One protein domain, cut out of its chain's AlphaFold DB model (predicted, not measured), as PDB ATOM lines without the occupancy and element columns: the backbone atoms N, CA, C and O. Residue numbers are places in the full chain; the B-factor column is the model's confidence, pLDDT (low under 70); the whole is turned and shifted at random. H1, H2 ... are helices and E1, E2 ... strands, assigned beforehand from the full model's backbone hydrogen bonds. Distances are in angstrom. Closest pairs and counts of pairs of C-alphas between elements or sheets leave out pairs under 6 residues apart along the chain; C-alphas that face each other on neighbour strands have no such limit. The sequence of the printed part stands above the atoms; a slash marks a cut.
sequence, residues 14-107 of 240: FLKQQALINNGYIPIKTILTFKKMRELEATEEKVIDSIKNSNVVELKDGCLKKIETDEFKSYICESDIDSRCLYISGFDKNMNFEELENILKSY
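Overview. This is residues 14 to 107 of the 240 residues of the protein "La ribonucleoprotein" of Nosema apis BRL 01 (UniProt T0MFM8). A small head, made of a three-stranded sheet with the short helices H1, H2 and H4 on it and H3 off the sheet near H2, gives off a long curved arm that arches away and folds back, ending in helix H7 with an open gap between H7 and the head. In the arm, H5 and H6 follow one another, and residues 73 to 90, 93 to 99 and 101 to 107 stand free. The printed part has 94 residues with seven named helices and three named strands, in the order H1 E1 H2 H3 H4 E2 E3 H5 H6 H7; the class is mostly helix. The sheet is antiparallel, in the order E1 E3 E2. The whole is loose, with a radius of gyration of the C-alphas of 17.0 A and spans of 46 by 35 by 26 A.

Arrangement. H1, residues 14 to 21, is on the sheet at a height of 6.1 A and stands up from it, its line rising 59 degrees out of the local plane. H1 is only just over E1, residues 25 to 27, with 3 C-alphas falling on that strand; the closest C-alphas are those of Ala 19 and Tyr 25, 5.1 A apart. H2, residues 28 to 31, only grazes the sheet. H3, residues 35 to 39, is close to H2 but not clearly touching it, the closest C-alphas being those of Ile 31 and Met 37, 7.3 A apart. H4, residues 44 to 51, only grazes the sheet, and only just touches H2, with 3 pairs of C-alphas within 8 A, the closest those of Ile 28 and Glu 44 at 6.5 A. E2, residues 57 to 60, and E3, residues 63 to 66, form an antiparallel hairpin, with N 58 and O 65 within hydrogen-bond range at 2.8 A. E3 is also antiparallel to E1, with N 26 and O 64 at 2.7 A. H5, residues 70 to 77, and H6, residues 81 to 84, are apart, but only just, at 8.2 A. H7, residues 97 to 105, touches no helix and is not on the sheet. In H1, H3, H4, H5 and H7 every O i to N i+4 pair is within hydrogen-bond range; H2 and H6 are too short for such a pair.

Along the chain. H1 begins at C-alpha 14, (257.016, 160.280, 288.486), and measures 10.9 A. H4 also measures 10.9 A, E2 9.9 A, E3 10.4 A and H5 10.3 A. H7, the longest helix, measures 12.0 A and ends at C-alpha 105, (235.898, 164.886, 268.401).

Size, cuts and confidence. The C-alphas of Asp 61 and Gly 90, the two farthest apart, are 46.5 A apart. The printed part has no cut. The link from H6 to H7, residues 85 to 96, is long; the other links are tight. The mean pLDDT of the printed part is 92.5, and no printed residue is under 70.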
ATOM      1  N   PHE A  14     256.930 161.633 287.958       90.75
ATOM      2  CA  PHE A  14     257.016 160.280 288.486       90.75
ATOM      3  C   PHE A  14     257.456 159.300 287.396       90.75
ATOM      4  O   PHE A  14     258.440 158.587 287.584       90.75
ATOM      5  N   LEU A  15     256.805 159.316 286.228       90.69
ATOM      6  CA  LEU A  15     257.192 158.442 285.114       90.69
ATOM      7  C   LEU A  15     258.614 158.726 284.623       90.69
ATOM      8  O   LEU A  15     259.358 157.790 284.346       90.69
ATOM      9  N   LYS A  16     259.029 159.997 284.587       89.19
ATOM     10  CA  LYS A  16     260.423 160.373 284.295       89.19
ATOM     11  C   LYS A  16     261.412 159.751 285.268       89.19
ATOM     12  O   LYS A  16     262.426 159.216 284.838       89.19
ATOM     13  N   GLN A  17     261.134 159.835 286.565       91.88
ATOM     14  CA  GLN A  17     262.002 159.259 287.589       91.88
ATOM     15  C   GLN A  17     262.067 157.735 287.464       91.88
ATOM     16  O   GLN A  17     263.158 157.174 287.487       91.88
ATOM     17  N   GLN A  18     260.924 157.077 287.260       92.44
ATOM     18  CA  GLN A  18     260.867 155.626 287.057       92.44
ATOM     19  C   GLN A  18     261.645 155.186 285.812       92.44
ATOM     20  O   GLN A  18     262.394 154.213 285.875       92.44
ATOM     21  N   ALA A  19     261.523 155.934 284.714       92.12
ATOM     22  CA  ALA A  19     262.274 155.684 283.490       92.12
ATOM     23  C   ALA A  19     263.783 155.877 283.697       92.12
ATOM     24  O   ALA A  19     264.565 155.040 283.263       92.12
ATOM     25  N   LEU A  20     264.211 156.938 284.393       92.12
ATOM     26  CA  LEU A  20     265.631 157.192 284.673       92.12
ATOM     27  C   LEU A  20     266.286 156.060 285.475       92.12
ATOM     28  O   LEU A  20     267.430 155.715 285.205       92.12
ATOM     29  N   ILE A  21     265.559 155.467 286.428       93.94
ATOM     30  CA  ILE A  21     266.061 154.358 287.257       93.94
ATOM     31  C   ILE A  21     266.258 153.079 286.427       93.94
ATOM     32  O   ILE A  21     267.163 152.301 286.703       93.94
ATOM     33  N   ASN A  22     265.435 152.872 285.398       93.12
ATOM     34  CA  ASN A  22     265.378 151.627 284.634       93.12
ATOM     35  C   ASN A  22     265.779 151.825 283.156       93.12
ATOM     36  O   ASN A  22     265.187 151.226 282.261       93.12
ATOM     37  N   ASN A  23     266.768 152.679 282.864       93.44
ATOM     38  CA  ASN A  23     267.311 152.887 281.504       93.44
ATOM     39  C   ASN A  23     266.254 153.220 280.424       93.44
ATOM     40  O   ASN A  23     266.332 152.790 279.266       93.44
ATOM     41  N   GLY A  24     265.246 153.997 280.807       92.88
ATOM     42  CA  GLY A  24     264.123 154.404 279.964       92.88
ATOM     43  C   GLY A  24     262.919 153.459 280.001       92.88
ATOM     44  O   GLY A  24     261.876 153.824 279.460       92.88
ATOM     45  N   TYR A  25     263.033 152.287 280.628       96.62
ATOM     46  CA  TYR A  25     261.940 151.325 280.775       96.62
ATOM     47  C   TYR A  25     261.101 151.609 282.029       96.62
ATOM     48  O   TYR A  25     261.564 152.201 282.997       96.62
ATOM     49  N   ILE A  26     259.837 151.200 282.021       96.75
ATOM     50  CA  ILE A  26     258.902 151.360 283.137       96.75
ATOM     51  C   ILE A  26     258.139 150.044 283.308       96.75
ATOM     52  O   ILE A  26     257.469 149.621 282.364       96.75
ATOM     53  N   PRO A  27     258.195 149.384 284.478       97.75
ATOM     54  CA  PRO A  27     257.475 148.132 284.696       97.75
ATOM     55  C   PRO A  27     255.964 148.280 284.477       97.75
ATOM     56  O   PRO A  27     255.364 149.243 284.968       97.75
ATOM     57  N   ILE A  28     255.319 147.305 283.822       97.62
ATOM     58  CA  ILE A  28     253.856 147.321 283.613       97.62
ATOM     59  C   ILE A  28     253.118 147.417 284.950       97.62
ATOM     60  O   ILE A  28     252.159 148.174 285.078       97.62
ATOM     61  N   LYS A  29     253.623 146.741 285.987       97.25
ATOM     62  CA  LYS A  29     253.085 146.822 287.354       97.25
ATOM     63  C   LYS A  29     252.973 148.259 287.864       97.25
ATOM     64  O   LYS A  29     251.984 148.589 288.510       97.25
ATOM     65  N   THR A  30     253.934 149.124 287.538       96.56
ATOM     66  CA  THR A  30     253.894 150.551 287.886       96.56
ATOM     67  C   THR A  30     252.773 151.265 287.134       96.56
ATOM     68  O   THR A  30     252.023 152.027 287.742       96.56
ATOM     69  N   ILE A  31     252.603 150.982 285.839       96.31
ATOM     70  CA  ILE A  31     251.535 151.556 285.004       96.31
ATOM     71  C   ILE A  31     250.144 151.153 285.514       96.31
ATOM     72  O   ILE A  31     249.249 151.995 285.602       96.31
ATOM     73  N   LEU A  32     249.972 149.897 285.930       96.88
ATOM     74  CA  LEU A  32     248.714 149.382 286.484       96.88
ATOM     75  C   LEU A  32     248.284 150.087 287.784       96.88
ATOM     76  O   LEU A  32     247.113 150.029 288.156       96.88
ATOM     77  N   THR A  33     249.185 150.803 288.467       96.50
ATOM     78  CA  THR A  33     248.824 151.597 289.655       96.50
ATOM     79  C   THR A  33     248.051 152.876 289.327       96.50
ATOM     80  O   THR A  33     247.399 153.444 290.212       96.50
ATOM     81  N   PHE A  34     248.091 153.340 288.071       94.06
ATOM     82  CA  PHE A  34     247.404 154.561 287.672       94.06
ATOM     83  C   PHE A  34     245.890 154.405 287.743       94.06
ATOM     84  O   PHE A  34     245.324 153.380 287.374       94.06
ATOM     85  N   LYS A  35     245.218 155.476 288.183       92.81
ATOM     86  CA  LYS A  35     243.768 155.494 288.409       92.81
ATOM     87  C   LYS A  35     242.979 154.981 287.196       92.81
ATOM     88  O   LYS A  35     242.207 154.050 287.369       92.81
ATOM     89  N   LYS A  36     243.255 155.509 285.996       90.94
ATOM     90  CA  LYS A  36     242.581 155.088 284.755       90.94
ATOM     91  C   LYS A  36     242.787 153.604 284.435       90.94
ATOM     92  O   LYS A  36     241.852 152.938 284.021       90.94
ATOM     93  N   MET A  37     243.987 153.067 284.662       95.62
ATOM     94  CA  MET A  37     244.261 151.643 284.420       95.62
ATOM     95  C   MET A  37     243.476 150.745 285.380       95.62
ATOM     96  O   MET A  37     242.977 149.701 284.969       95.62
ATOM     97  N   ARG A  38     243.323 151.171 286.642       95.44
ATOM     98  CA  ARG A  38     242.500 150.459 287.630       95.44
ATOM     99  C   ARG A  38     241.012 150.516 287.302       95.44
ATOM    100  O   ARG A  38     240.334 149.516 287.475       95.44
ATOM    101  N   GLU A  39     240.518 151.662 286.836       93.50
ATOM    102  CA  GLU A  39     239.117 151.832 286.414       93.50
ATOM    103  C   GLU A  39     238.767 150.949 285.209       93.50
ATOM    104  O   GLU A  39     237.648 150.460 285.120       93.50
ATOM    105  N   LEU A  40     239.734 150.692 284.323       95.12
ATOM    106  CA  LEU A  40     239.587 149.776 283.187       95.12
ATOM    107  C   LEU A  40     239.775 148.294 283.553       95.12
ATOM    108  O   LEU A  40     239.747 147.447 282.661       95.12
ATOM    109  N   GLU A  41     240.034 147.980 284.829       96.62
ATOM    110  CA  GLU A  41     240.362 146.623 285.292       96.62
ATOM    111  C   GLU A  41     241.447 145.964 284.418       96.62
ATOM    112  O   GLU A  41     241.363 144.799 284.001       96.62
ATOM    113  N   ALA A  42     242.464 146.758 284.071       97.25
ATOM    114  CA  ALA A  42     243.545 146.314 283.212       97.25
ATOM    115  C   ALA A  42     244.409 145.275 283.941       97.25
ATOM    116  O   ALA A  42     244.845 145.485 285.074       97.25
ATOM    117  N   THR A  43     244.687 144.161 283.268       97.94
ATOM    118  CA  THR A  43     245.637 143.140 283.722       97.94
ATOM    119  C   THR A  43     246.938 143.258 282.936       97.94
ATOM    120  O   THR A  43     246.963 143.831 281.846       97.94
ATOM    121  N   GLU A  44     248.029 142.710 283.471       97.69
ATOM    122  CA  GLU A  44     249.329 142.700 282.789       97.69
ATOM    123  C   GLU A  44     249.231 142.049 281.399       97.69
ATOM    124  O   GLU A  44     249.712 142.614 280.419       97.69
ATOM    125  N   GLU A  45     248.494 140.943 281.288       97.81
ATOM    126  CA  GLU A  45     248.231 140.245 280.024       97.81
ATOM    127  C   GLU A  45     247.476 141.115 279.013       97.81
ATOM    128  O   GLU A  45     247.901 141.219 277.864       97.81
ATOM    129  N   LYS A  46     246.397 141.793 279.438       97.38
ATOM    130  CA  LYS A  46     245.631 142.703 278.567       97.38
ATOM    131  C   LYS A  46     246.498 143.853 278.066       97.38
ATOM    132  O   LYS A  46     246.371 144.255 276.910       97.38
ATOM    133  N   VAL A  47     247.372 144.388 278.924       97.06
ATOM    134  CA  VAL A  47     248.300 145.459 278.540       97.06
ATOM    135  C   VAL A  47     249.298 144.948 277.511       97.06
ATOM    136  O   VAL A  47     249.432 145.585 276.474       97.06
ATOM    137  N   ILE A  48     249.945 143.804 277.764       97.44
ATOM    138  CA  ILE A  48     250.891 143.177 276.830       97.44
ATOM    139  C   ILE A  48     250.223 142.937 275.478       97.44
ATOM    140  O   ILE A  48     250.788 143.302 274.453       97.44
ATOM    141  N   ASP A  49     249.018 142.369 275.465       97.38
ATOM    142  CA  ASP A  49     248.298 142.079 274.229       97.38
ATOM    143  C   ASP A  49     247.954 143.352 273.441       97.38
ATOM    144  O   ASP A  49     248.222 143.433 272.242       97.38
ATOM    145  N   SER A  50     247.488 144.393 274.137       96.19
ATOM    146  CA  SER A  50     247.101 145.673 273.527       96.19
ATOM    147  C   SER A  50     248.269 146.434 272.888       96.19
ATOM    148  O   SER A  50     248.046 147.276 272.018       96.19
ATOM    149  N   ILE A  51     249.511 146.178 273.313       95.94
ATOM    150  CA  ILE A  51     250.699 146.905 272.835       95.94
ATOM    151  C   ILE A  51     251.560 146.117 271.849       95.94
ATOM    152  O   ILE A  51     252.523 146.684 271.337       95.94
ATOM    153  N   LYS A  52     251.240 144.847 271.553       94.81
ATOM    154  CA  LYS A  52     252.048 143.989 270.659       94.81
ATOM    155  C   LYS A  52     252.369 144.644 269.314       94.81
ATOM    156  O   LYS A  52     253.461 144.454 268.795       94.81
ATOM    157  N   ASN A  53     251.435 145.436 268.789       93.50
ATOM    158  CA  ASN A  53     251.555 146.117 267.499       93.50
ATOM    159  C   ASN A  53     251.716 147.640 267.651       93.50
ATOM    160  O   ASN A  53     251.323 148.406 266.771       93.50
ATOM    161  N   SER A  54     252.209 148.105 268.800       94.38
ATOM    162  CA  SER A  54     252.383 149.533 269.055       94.38
ATOM    163  C   SER A  54     253.623 150.075 268.348       94.38
ATOM    164  O   SER A  54     254.729 149.598 268.567       94.38
ATOM    165  N   ASN A  55     253.458 151.151 267.579       92.50
ATOM    166  CA  ASN A  55     254.583 151.878 266.972       92.50
ATOM    167  C   ASN A  55     255.191 152.935 267.911       92.50
ATOM    168  O   ASN A  55     256.131 153.633 267.543       92.50
ATOM    169  N   VAL A  56     254.629 153.099 269.112       89.50
ATOM    170  CA  VAL A  56     254.987 154.187 270.039       89.50
ATOM    171  C   VAL A  56     255.596 153.692 271.349       89.50
ATOM    172  O   VAL A  56     256.218 154.478 272.070       89.50
ATOM    173  N   VAL A  57     255.439 152.408 271.674       94.44
ATOM    174  CA  VAL A  57     255.952 151.795 272.903       94.44
ATOM    175  C   VAL A  57     256.583 150.444 272.577       94.44
ATOM    176  O   VAL A  57     255.967 149.609 271.929       94.44
ATOM    177  N   GLU A  58     257.797 150.233 273.070       95.31
ATOM    178  CA  GLU A  58     258.524 148.967 273.042       95.31
ATOM    179  C   GLU A  58     258.246 148.187 274.337       95.31
ATOM    180  O   GLU A  58     258.309 148.751 275.435       95.31
ATOM    181  N   LEU A  59     257.967 146.886 274.211       96.69
ATOM    182  CA  LEU A  59     257.834 145.950 275.327       96.69
ATOM    183  C   LEU A  59     259.091 145.082 275.434       96.69
ATOM    184  O   LEU A  59     259.450 144.387 274.486       96.69
ATOM    185  N   LYS A  60     259.712 145.063 276.616       96.69
ATOM    186  CA  LYS A  60     260.841 144.183 276.930       96.69
ATOM    187  C   LYS A  60     260.776 143.740 278.388       96.69
ATOM    188  O   LYS A  60     260.669 144.585 279.270       96.69
ATOM    189  N   ASP A  61     260.810 142.431 278.635       95.81
ATOM    190  CA  ASP A  61     260.861 141.832 279.980       95.81
ATOM    191  C   ASP A  61     259.786 142.376 280.952       95.81
ATOM    192  O   ASP A  61     260.068 142.740 282.094       95.81
ATOM    193  N   GLY A  62     258.537 142.508 280.483       96.12
ATOM    194  CA  GLY A  62     257.427 143.050 281.289       96.12
ATOM    195  C   GLY A  62     257.529 144.556 281.585       96.12
ATOM    196  O   GLY A  62     256.817 145.086 282.444       96.12
ATOM    197  N   CYS A  63     258.414 145.263 280.882       97.00
ATOM    198  CA  CYS A  63     258.622 146.698 281.003       97.00
ATOM    199  C   CYS A  63     258.354 147.416 279.678       97.00
ATOM    200  O   CYS A  63     258.589 146.887 278.594       97.00
ATOM    201  N   LEU A  64     257.876 148.654 279.781       96.75
ATOM    202  CA  LEU A  64     257.504 149.509 278.662       96.75
ATOM    203  C   LEU A  64     258.517 150.632 278.494       96.75
ATOM    204  O   LEU A  64     258.849 151.305 279.468       96.75
ATOM    205  N   LYS A  65     258.948 150.897 277.268       95.12
ATOM    206  CA  LYS A  65     259.758 152.069 276.935       95.12
ATOM    207  C   LYS A  65     259.127 152.809 275.774       95.12
ATOM    208  O   LYS A  65     258.677 152.204 274.812       95.12
ATOM    209  N   LYS A  66     259.081 154.136 275.855       91.75
ATOM    210  CA  LYS A  66     258.607 154.941 274.730       91.75
ATOM    211  C   LYS A  66     259.619 154.861 273.584       91.75
ATOM    212  O   LYS A  66     260.806 155.086 273.812       91.75
ATOM    213  N   ILE A  67     259.142 154.596 272.372       92.44
ATOM    214  CA  ILE A  67     259.960 154.661 271.160       92.44
ATOM    215  C   ILE A  67     260.157 156.139 270.806       92.44
ATOM    216  O   ILE A  67     259.198 156.911 270.726       92.44
ATOM    217  N   GLU A  68     261.409 156.557 270.631       87.75
ATOM    218  CA  GLU A  68     261.730 157.912 270.182       87.75
ATOM    219  C   GLU A  68     261.568 158.012 268.668       87.75
ATOM    220  O   GLU A  68     262.515 157.797 267.912       87.75
ATOM    221  N   THR A  69     260.357 158.344 268.229       87.88
ATOM    222  CA  THR A  69     260.074 158.577 266.814       87.88
ATOM    223  C   THR A  69     260.505 159.982 266.380       87.88
ATOM    224  O   THR A  69     260.610 160.906 267.200       87.88
ATOM    225  N   ASP A  70     260.752 160.167 265.085       88.31
ATOM    226  CA  ASP A  70     261.165 161.465 264.547       88.31
ATOM    227  C   ASP A  70     260.035 162.500 264.604       88.31
ATOM    228  O   ASP A  70     260.304 163.688 264.804       88.31
ATOM    229  N   GLU A  71     258.768 162.071 264.561       83.12
ATOM    230  CA  GLU A  71     257.624 162.955 264.808       83.12
ATOM    231  C   GLU A  71     257.661 163.505 266.236       83.12
ATOM    232  O   GLU A  71     257.418 164.692 266.455       83.12
ATOM    233  N   PHE A  72     258.010 162.668 267.221       81.31
ATOM    234  CA  PHE A  72     258.106 163.110 268.609       81.31
ATOM    235  C   PHE A  72     259.270 164.082 268.828       81.31
ATOM    236  O   PHE A  72     259.108 165.082 269.533       81.31
ATOM    237  N   LYS A  73     260.428 163.826 268.209       84.19
ATOM    238  CA  LYS A  73     261.566 164.758 268.246       84.19
ATOM    239  C   LYS A  73     261.203 166.087 267.589       84.19
ATOM    240  O   LYS A  73     261.437 167.134 268.185       84.19
ATOM    241  N   SER A  74     260.567 166.039 266.417       83.62
ATOM    242  CA  SER A  74     260.090 167.227 265.701       83.62
ATOM    243  C   SER A  74     259.128 168.037 266.565       83.62
ATOM    244  O   SER A  74     259.319 169.236 266.730       83.62
ATOM    245  N   TYR A  75     258.175 167.370 267.217       78.69
ATOM    246  CA  TYR A  75     257.223 167.993 268.135       78.69
ATOM    247  C   TYR A  75     257.881 168.684 269.341       78.69
ATOM    248  O   TYR A  75     257.437 169.752 269.757       78.69
ATOM    249  N   ILE A  76     258.934 168.096 269.920       77.94
ATOM    250  CA  ILE A  76     259.685 168.725 271.023       77.94
ATOM    251  C   ILE A  76     260.501 169.926 270.532       77.94
ATOM    252  O   ILE A  76     260.629 170.914 271.260       77.94
ATOM    253  N   CYS A  77     261.081 169.824 269.337       80.44
ATOM    254  CA  CYS A  77     261.950 170.846 268.754       80.44
ATOM    255  C   CYS A  77     261.178 171.997 268.090       80.44
ATOM    256  O   CYS A  77     261.781 173.018 267.760       80.44
ATOM    257  N   GLU A  78     259.867 171.856 267.898       80.75
ATOM    258  CA  GLU A  78     259.021 172.858 267.260       80.75
ATOM    259  C   GLU A  78     258.939 174.136 268.106       80.75
ATOM    260  O   GLU A  78     258.458 174.142 269.242       80.75
ATOM    261  N   SER A  79     259.423 175.247 267.549       81.88
ATOM    262  CA  SER A  79     259.480 176.534 268.246       81.88
ATOM    263  C   SER A  79     258.139 177.265 268.306       81.88
ATOM    264  O   SER A  79     257.969 178.125 269.169       81.88
ATOM    265  N   ASP A  80     257.206 176.934 267.411       85.62
ATOM    266  CA  ASP A  80     255.929 177.631 267.228       85.62
ATOM    267  C   ASP A  80     254.726 176.747 267.591       85.62
ATOM    268  O   ASP A  80     253.761 176.612 266.849       85.62
ATOM    269  N   ILE A  81     254.775 176.106 268.759       81.19
ATOM    270  CA  ILE A  81     253.668 175.252 269.220       81.19
ATOM    271  C   ILE A  81     252.365 176.042 269.441       81.19
ATOM    272  O   ILE A  81     251.273 175.476 269.366       81.19
ATOM    273  N   ASP A  82     252.480 177.345 269.709       82.50
ATOM    274  CA  ASP A  82     251.353 178.219 270.027       82.50
ATOM    275  C   ASP A  82     250.426 178.408 268.812       82.50
ATOM    276  O   ASP A  82     249.218 178.540 269.002       82.50
ATOM    277  N   SER A  83     250.937 178.323 267.574       88.00
ATOM    278  CA  SER A  83     250.111 178.434 266.359       88.00
ATOM    279  C   SER A  83     249.150 177.257 266.151       88.00
ATOM    280  O   SER A  83     248.134 177.402 265.472       88.00
ATOM    281  N   ARG A  84     249.411 176.108 266.791       85.31
ATOM    282  CA  ARG A  84     248.527 174.925 266.797       85.31
ATOM    283  C   ARG A  84     247.703 174.795 268.080       85.31
ATOM    284  O   ARG A  84     247.017 173.791 268.275       85.31
ATOM    285  N   CYS A  85     247.770 175.785 268.970       89.81
ATOM    286  CA  CYS A  85     247.056 175.780 270.241       89.81
ATOM    287  C   CYS A  85     245.784 176.631 270.152       89.81
ATOM    288  O   CYS A  85     245.829 177.826 269.874       89.81
ATOM    289  N   LEU A  86     244.636 176.028 270.469       93.50
ATOM    290  CA  LEU A  86     243.355 176.729 270.549       93.50
ATOM    291  C   LEU A  86     242.943 176.920 272.008       93.50
ATOM    292  O   LEU A  86     242.927 175.971 272.795       93.50
ATOM    293  N   TYR A  87     242.578 178.151 272.366       93.25
ATOM    294  CA  TYR A  87     241.930 178.443 273.639       93.25
ATOM    295  C   TYR A  87     240.417 178.469 273.444       93.25
ATOM    296  O   TYR A  87     239.900 179.292 272.692       93.25
ATOM    297  N   ILE A  88     239.715 177.583 274.146       93.88
ATOM    298  CA  ILE A  88     238.259 177.477 274.086       93.88
ATOM    299  C   ILE A  88     237.710 177.669 275.501       93.88
ATOM    300  O   ILE A  88     238.173 177.044 276.456       93.88
ATOM    301  N   SER A  89     236.728 178.553 275.635       93.50
ATOM    302  CA  SER A  89     236.032 178.851 276.889       93.50
ATOM    303  C   SER A  89     234.522 178.757 276.698       93.50
ATOM    304  O   SER A  89     234.045 178.868 275.576       93.50
ATOM    305  N   GLY A  90     233.777 178.609 277.796       93.94
ATOM    306  CA  GLY A  90     232.314 178.490 277.771       93.94
ATOM    307  C   GLY A  90     231.787 177.080 278.045       93.94
ATOM    308  O   GLY A  90     230.579 176.889 278.057       93.94
ATOM    309  N   PHE A  91     232.666 176.108 278.304       94.94
ATOM    310  CA  PHE A  91     232.262 174.793 278.804       94.94
ATOM    311  C   PHE A  91     231.728 174.876 280.241       94.94
ATOM    312  O   PHE A  91     232.194 175.700 281.036       94.94
ATOM    313  N   ASP A  92     230.782 173.996 280.575       93.81
ATOM    314  CA  ASP A  92     230.295 173.815 281.944       93.81
ATOM    315  C   ASP A  92     231.463 173.428 282.876       93.81
ATOM    316  O   ASP A  92     232.309 172.601 282.536       93.81
ATOM    317  N   LYS A  93     231.511 174.026 284.073       88.94
ATOM    318  CA  LYS A  93     232.537 173.750 285.091       88.94
ATOM    319  C   LYS A  93     232.471 172.326 285.645       88.94
ATOM    320  O   LYS A  93     233.472 171.857 286.187       88.94
ATOM    321  N   ASN A  94     231.313 171.677 285.554       88.25
ATOM    322  CA  ASN A  94     231.112 170.306 286.020       88.25
ATOM    323  C   ASN A  94     231.387 169.260 284.932       88.25
ATOM    324  O   ASN A  94     231.371 168.069 285.234       88.25
ATOM    325  N   MET A  95     231.655 169.697 283.696       93.62
ATOM    326  CA  MET A  95     231.945 168.809 282.577       93.62
ATOM    327  C   MET A  95     233.228 168.017 282.833       93.62
ATOM    328  O   MET A  95     234.264 168.575 283.217       93.62
ATOM    329  N   ASN A  96     233.167 166.707 282.616       92.00
ATOM    330  CA  ASN A  96     234.325 165.836 282.756       92.00
ATOM    331  C   ASN A  96     235.154 165.783 281.454       92.00
ATOM    332  O   ASN A  96     234.797 166.350 280.422       92.00
ATOM    333  N   PHE A  97     236.313 165.124 281.511       90.31
ATOM    334  CA  PHE A  97     237.227 165.044 280.369       90.31
ATOM    335  C   PHE A  97     236.628 164.294 279.167       90.31
ATOM    336  O   PHE A  97     236.864 164.699 278.035       90.31
ATOM    337  N   GLU A  98     235.867 163.222 279.401       92.31
ATOM    338  CA  GLU A  98     235.301 162.372 278.343       92.31
ATOM    339  C   GLU A  98     234.186 163.095 277.585       92.31
ATOM    340  O   GLU A  98     234.146 163.066 276.358       92.31
ATOM    341  N   GLU A  99     233.322 163.814 278.304       95.44
ATOM    342  CA  GLU A  99     232.292 164.680 277.718       95.44
ATOM    343  C   GLU A  99     232.920 165.752 276.824       95.44
ATOM    344  O   GLU A  99     232.511 165.931 275.675       95.44
ATOM    345  N   LEU A 100     233.963 166.421 277.329       95.44
ATOM    346  CA  LEU A 100     234.702 167.431 276.579       95.44
ATOM    347  C   LEU A 100     235.359 166.835 275.325       95.44
ATOM    348  O   LEU A 100     235.277 167.418 274.243       95.44
ATOM    349  N   GLU A 101     235.998 165.671 275.454       95.06
ATOM    350  CA  GLU A 101     236.632 164.964 274.340       95.06
ATOM    351  C   GLU A 101     235.606 164.571 273.267       95.06
ATOM    352  O   GLU A 101     235.857 164.783 272.081       95.06
ATOM    353  N   ASN A 102     234.435 164.066 273.663       96.12
ATOM    354  CA  ASN A 102     233.365 163.670 272.744       96.12
ATOM    355  C   ASN A 102     232.795 164.857 271.954       96.12
ATOM    356  O   ASN A 102     232.559 164.736 270.750       96.12
ATOM    357  N   ILE A 103     232.632 166.017 272.595       96.50
ATOM    358  CA  ILE A 103     232.214 167.246 271.906       96.50
ATOM    359  C   ILE A 103     233.273 167.652 270.878       96.50
ATOM    360  O   ILE A 103     232.955 167.868 269.709       96.50
ATOM    361  N   LEU A 104     234.543 167.725 271.290       96.19
ATOM    362  CA  LEU A 104     235.629 168.184 270.423       96.19
ATOM    363  C   LEU A 104     235.892 167.236 269.246       96.19
ATOM    364  O   LEU A 104     236.159 167.720 268.147       96.19
ATOM    365  N   LYS A 105     235.749 165.917 269.446       96.12
ATOM    366  CA  LYS A 105     235.898 164.886 268.401       96.12
ATOM    367  C   LYS A 105     235.012 165.119 267.178       96.12
ATOM    368  O   LYS A 105     235.390 164.727 266.080       96.12
ATOM    369  N   SER A 106     233.862 165.775 267.352       96.50
ATOM    370  CA  SER A 106     232.945 166.086 266.246       96.50
ATOM    371  C   SER A 106     233.464 167.190 265.316       96.50
ATOM    372  O   SER A 106     232.967 167.331 264.203       96.50
ATOM    373  N   TYR A 107     234.459 167.968 265.752       96.88
ATOM    374  CA  TYR A 107     234.978 169.130 265.019       96.88
ATOM    375  C   TYR A 107     236.474 169.033 264.711       96.88
ATOM    376  O   TYR A 107     236.950 169.650 263.761       96.88
TER     377      TYR A 107